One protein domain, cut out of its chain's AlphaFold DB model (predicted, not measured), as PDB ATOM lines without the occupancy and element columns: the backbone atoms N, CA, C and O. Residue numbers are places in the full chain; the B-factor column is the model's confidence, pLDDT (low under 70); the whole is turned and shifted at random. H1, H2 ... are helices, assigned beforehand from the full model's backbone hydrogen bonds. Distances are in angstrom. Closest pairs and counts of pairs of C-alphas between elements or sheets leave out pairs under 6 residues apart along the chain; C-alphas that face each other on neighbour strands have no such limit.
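This is residues 119 to 159 of the 160 residues of an uncharacterized protein of Herpetosiphon aurantiacus (strain ATCC 23779 / DSM 785 / 114-95) (UniProt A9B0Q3). The longer helix, H2, and the helix H1 before it are the two arms of a wide, open V with a blunt base, which is the link of residues 134 to 139. The arms have an empty space between them, and the V is flat, with spans of 36 by 29 by 9 A. The printed part has 41 residues with two named helices, H1 then H2, and no named strand; its class is all helix. It is only just extended, close to loose, with a radius of gyration of the C-alphas of 13.8 A.

H2, residues 140 to 157, is 26.7 A long from C-alpha 140 at (32.450, 8.226, -38.665) to C-alpha 157 at (26.708, 23.090, -60.095). H1, residues 119 to 133, is 20.4 A long and begins at C-alpha 119, at (54.196, 22.060, -56.064).

H2 and H1 are apart, with no C-alpha of the one within 8 A of the other. A short link of 6 residues joins them. Every O i to N i+4 pair is within hydrogen-bond range in H1, and 12 of 14 in H2.

The C-alphas of Leu 133 and Phe 159 are the two farthest apart, at 38.1 A. The printed part has no cut. Its mean pLDDT is 70.6; residues 135 to 147 and 158 to 159 are under 70.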
ATOM      1  N   GLY A 119      54.979  21.225 -56.975       74.69
ATOM      2  CA  GLY A 119      54.196  22.060 -56.064       74.69
ATOM      3  C   GLY A 119      52.876  21.403 -55.662       74.69
ATOM      4  O   GLY A 119      52.531  21.414 -54.486       74.69
ATOM      5  N   LEU A 120      52.176  20.768 -56.609       81.12
ATOM      6  CA  LEU A 120      50.920  20.066 -56.335       81.12
ATOM      7  C   LEU A 120      51.139  18.832 -55.449       81.12
ATOM      8  O   LEU A 120      50.398  18.620 -54.495       81.12
ATOM      9  N   VAL A 121      52.182  18.045 -55.727       83.38
ATOM     10  CA  VAL A 121      52.519  16.858 -54.926       83.38
ATOM     11  C   VAL A 121      52.957  17.255 -53.517       83.38
ATOM     12  O   VAL A 121      52.500  16.652 -52.547       83.38
ATOM     13  N   LEU A 122      53.772  18.306 -53.375       86.56
ATOM     14  CA  LEU A 122      54.151  18.847 -52.068       86.56
ATOM     15  C   LEU A 122      52.949  19.415 -51.315       86.56
ATOM     16  O   LEU A 122      52.842  19.184 -50.117       86.56
ATOM     17  N   LEU A 123      52.030  20.104 -51.996       89.38
ATOM     18  CA  LEU A 123      50.806  20.623 -51.389       89.38
ATOM     19  C   LEU A 123      49.931  19.479 -50.863       89.38
ATOM     20  O   LEU A 123      49.475  19.533 -49.726       89.38
ATOM     21  N   VAL A 124      49.735  18.425 -51.658       88.38
ATOM     22  CA  VAL A 124      48.941  17.253 -51.266       88.38
ATOM     23  C   VAL A 124      49.587  16.530 -50.083       88.38
ATOM     24  O   VAL A 124      48.902  16.235 -49.107       88.38
ATOM     25  N   LEU A 125      50.905  16.310 -50.110       88.94
ATOM     26  CA  LEU A 125      51.628  15.704 -48.987       88.94
ATOM     27  C   LEU A 125      51.595  16.578 -47.731       88.94
ATOM     28  O   LEU A 125      51.441  16.049 -46.634       88.94
ATOM     29  N   LEU A 126      51.694  17.901 -47.875       89.69
ATOM     30  CA  LEU A 126      51.601  18.848 -46.765       89.69
ATOM     31  C   LEU A 126      50.199  18.832 -46.145       89.69
ATOM     32  O   LEU A 126      50.078  18.797 -44.926       89.69
ATOM     33  N   VAL A 127      49.143  18.803 -46.962       85.69
ATOM     34  CA  VAL A 127      47.757  18.688 -46.484       85.69
ATOM     35  C   VAL A 127      47.560  17.372 -45.734       85.69
ATOM     36  O   VAL A 127      47.035  17.386 -44.624       85.69
ATOM     37  N   ILE A 128      48.048  16.253 -46.277       82.25
ATOM     38  CA  ILE A 128      47.996  14.944 -45.610       82.25
ATOM     39  C   ILE A 128      48.767  14.986 -44.282       82.25
ATOM     40  O   ILE A 128      48.249  14.549 -43.258       82.25
ATOM     41  N   ALA A 129      49.970  15.563 -44.264       82.38
ATOM     42  CA  ALA A 129      50.778  15.694 -43.055       82.38
ATOM     43  C   ALA A 129      50.099  16.568 -41.989       82.38
ATOM     44  O   ALA A 129      50.130  16.215 -40.814       82.38
ATOM     45  N   ILE A 130      49.445  17.668 -42.382       83.25
ATOM     46  CA  ILE A 130      48.673  18.526 -41.470       83.25
ATOM     47  C   ILE A 130      47.481  17.756 -40.894       83.25
ATOM     48  O   ILE A 130      47.252  17.821 -39.691       83.25
ATOM     49  N   VAL A 131      46.751  17.002 -41.719       75.62
ATOM     50  CA  VAL A 131      45.617  16.174 -41.272       75.62
ATOM     51  C   VAL A 131      46.076  15.104 -40.275       75.62
ATOM     52  O   VAL A 131      45.421  14.895 -39.260       75.62
ATOM     53  N   VAL A 132      47.235  14.486 -40.502       74.88
ATOM     54  CA  VAL A 132      47.811  13.481 -39.593       74.88
ATOM     55  C   VAL A 132      48.334  14.111 -38.294       74.88
ATOM     56  O   VAL A 132      48.088  13.569 -37.217       74.88
ATOM     57  N   LEU A 133      48.996  15.277 -38.354       72.31
ATOM     58  CA  LEU A 133      49.486  15.996 -37.163       72.31
ATOM     59  C   LEU A 133      48.356  16.543 -36.282       72.31
ATOM     60  O   LEU A 133      48.560  16.749 -35.087       72.31
ATOM     61  N   ARG A 134      47.182  16.817 -36.860       70.25
ATOM     62  CA  ARG A 134      46.003  17.316 -36.134       70.25
ATOM     63  C   ARG A 134      45.177  16.205 -35.474       70.25
ATOM     64  O   ARG A 134      44.200  16.526 -34.806       70.25
ATOM     65  N   GLY A 135      45.615  14.949 -35.579       51.12
ATOM     66  CA  GLY A 135      44.916  13.787 -35.039       51.12
ATOM     67  C   GLY A 135      43.878  13.264 -36.030       51.12
ATOM     68  O   GLY A 135      43.073  14.025 -36.561       51.12
ATOM     69  N   LEU A 136      43.920  11.955 -36.292       51.91
ATOM     70  CA  LEU A 136      42.922  11.243 -37.091       51.91
ATOM     71  C   LEU A 136      41.512  11.595 -36.580       51.91
ATOM     72  O   LEU A 136      41.259  11.409 -35.387       51.91
ATOM     73  N   PRO A 137      40.589  12.080 -37.431       48.16
ATOM     74  CA  PRO A 137      39.195  12.224 -37.038       48.16
ATOM     75  C   PRO A 137      38.593  10.823 -36.849       48.16
ATOM     76  O   PRO A 137      38.106  10.195 -37.784       48.16
ATOM     77  N   GLU A 138      38.662  10.322 -35.619       51.72
ATOM     78  CA  GLU A 138      38.087   9.060 -35.126       51.72
ATOM     79  C   GLU A 138      36.549   9.112 -34.999       51.72
ATOM     80  O   GLU A 138      35.960   8.505 -34.109       51.72
ATOM     81  N   THR A 139      35.839   9.832 -35.870       46.19
ATOM     82  CA  THR A 139      34.372   9.888 -35.808       46.19
ATOM     83  C   THR A 139      33.755   9.759 -37.198       46.19
ATOM     84  O   THR A 139      33.685  10.688 -38.003       46.19
ATOM     85  N   ALA A 140      33.227   8.563 -37.470       57.00
ATOM     86  CA  ALA A 140      32.450   8.226 -38.665       57.00
ATOM     87  C   ALA A 140      31.262   9.186 -38.932       57.00
ATOM     88  O   ALA A 140      30.723   9.219 -40.036       57.00
ATOM     89  N   SER A 141      30.872  10.008 -37.951       55.00
ATOM     90  CA  SER A 141      29.833  11.032 -38.076       55.00
ATOM     91  C   SER A 141      30.257  12.288 -38.853       55.00
ATOM     92  O   SER A 141      29.394  12.959 -39.417       55.00
ATOM     93  N   GLU A 142      31.551  12.628 -38.914       52.31
ATOM     94  CA  GLU A 142      32.014  13.839 -39.616       52.31
ATOM     95  C   GLU A 142      32.184  13.618 -41.125       52.31
ATOM     96  O   GLU A 142      31.875  14.514 -41.914       52.31
ATOM     97  N   GLN A 143      32.550  12.400 -41.548       52.31
ATOM     98  CA  GLN A 143      32.591  12.044 -42.971       52.31
ATOM     99  C   GLN A 143      31.223  12.197 -43.638       52.31
ATOM    100  O   GLN A 143      31.148  12.742 -44.735       52.31
ATOM    101  N   SER A 144      30.132  11.798 -42.975       55.94
ATOM    102  CA  SER A 144      28.792  11.887 -43.572       55.94
ATOM    103  C   SER A 144      28.386  13.335 -43.873       55.94
ATOM    104  O   SER A 144      27.837  13.607 -44.937       55.94
ATOM    105  N   ARG A 145      28.727  14.289 -42.994       62.66
ATOM    106  CA  ARG A 145      28.409  15.713 -43.197       62.66
ATOM    107  C   ARG A 145      29.234  16.355 -44.308       62.66
ATOM    108  O   ARG A 145      28.710  17.169 -45.066       62.66
ATOM    109  N   VAL A 146      30.508  15.983 -44.425       66.25
ATOM    110  CA  VAL A 146      31.377  16.456 -45.512       66.25
ATOM    111  C   VAL A 146      30.918  15.878 -46.853       66.25
ATOM    112  O   VAL A 146      30.853  16.606 -47.841       66.25
ATOM    113  N   VAL A 147      30.534  14.600 -46.886       67.31
ATOM    114  CA  VAL A 147      30.028  13.930 -48.092       67.31
ATOM    115  C   VAL A 147      28.687  14.528 -48.539       67.31
ATOM    116  O   VAL A 147      28.527  14.808 -49.725       67.31
ATOM    117  N   GLU A 148      27.766  14.828 -47.615       70.94
ATOM    118  CA  GLU A 148      26.525  15.562 -47.920       70.94
ATOM    119  C   GLU A 148      26.793  16.980 -48.446       70.94
ATOM    120  O   GLU A 148      26.191  17.391 -49.437       70.94
ATOM    121  N   GLY A 149      27.733  17.715 -47.841       75.06
ATOM    122  CA  GLY A 149      28.110  19.054 -48.302       75.06
ATOM    123  C   GLY A 149      28.685  19.057 -49.723       75.06
ATOM    124  O   GLY A 149      28.352  19.925 -50.530       75.06
ATOM    125  N   VAL A 150      29.497  18.052 -50.060       74.38
ATOM    126  CA  VAL A 150      30.055  17.869 -51.407       74.38
ATOM    127  C   VAL A 150      28.970  17.458 -52.407       74.38
ATOM    128  O   VAL A 150      28.939  17.988 -53.516       74.38
ATOM    129  N   LEU A 151      28.036  16.581 -52.023       77.12
ATOM    130  CA  LEU A 151      26.896  16.190 -52.862       77.12
ATOM    131  C   LEU A 151      25.971  17.369 -53.182       77.12
ATOM    132  O   LEU A 151      25.559  17.520 -54.332       77.12
ATOM    133  N   LEU A 152      25.696  18.241 -52.207       78.38
ATOM    134  CA  LEU A 152      24.903  19.453 -52.431       78.38
ATOM    135  C   LEU A 152      25.608  20.434 -53.374       78.38
ATOM    136  O   LEU A 152      24.963  20.992 -54.258       78.38
ATOM    137  N   LEU A 153      26.927  20.595 -53.255       71.75
ATOM    138  CA  LEU A 153      27.720  21.437 -54.156       71.75
ATOM    139  C   LEU A 153      27.738  20.898 -55.592       71.75
ATOM    140  O   LEU A 153      27.519  21.649 -56.541       71.75
ATOM    141  N   VAL A 154      27.941  19.589 -55.759       75.31
ATOM    142  CA  VAL A 154      27.918  18.924 -57.072       75.31
ATOM    143  C   VAL A 154      26.522  18.992 -57.697       75.31
ATOM    144  O   VAL A 154      26.405  19.205 -58.904       75.31
ATOM    145  N   SER A 155      25.462  18.865 -56.894       75.69
ATOM    146  CA  SER A 155      24.082  19.019 -57.360       75.69
ATOM    147  C   SER A 155      23.747  20.467 -57.735       75.69
ATOM    148  O   SER A 155      23.034  20.683 -58.709       75.69
ATOM    149  N   TYR A 156      24.275  21.455 -57.006       75.69
ATOM    150  CA  TYR A 156      24.072  22.880 -57.281       75.69
ATOM    151  C   TYR A 156      24.757  23.321 -58.583       75.69
ATOM    152  O   TYR A 156      24.164  24.035 -59.384       75.69
ATOM    153  N   ILE A 157      25.970  22.825 -58.847       71.62
ATOM    154  CA  ILE A 157      26.708  23.090 -60.095       71.62
ATOM    155  C   ILE A 157      26.030  22.432 -61.307       71.62
ATOM    156  O   ILE A 157      26.169  22.912 -62.424       71.62
ATOM    157  N   ARG A 158      25.280  21.341 -61.108       65.88
ATOM    158  CA  ARG A 158      24.564  20.647 -62.188       65.88
ATOM    159  C   ARG A 158      23.228  21.274 -62.591       65.88
ATOM    160  O   ARG A 158      22.625  20.796 -63.549       65.88
ATOM    161  N   PHE A 159      22.754  22.279 -61.859       56.84
ATOM    162  CA  PHE A 159      21.465  22.937 -62.088       56.84
ATOM    163  C   PHE A 159      21.612  24.381 -62.617       56.84
ATOM    164  O   PHE A 159      20.631  25.122 -62.662       56.84
TER     165      PHE A 159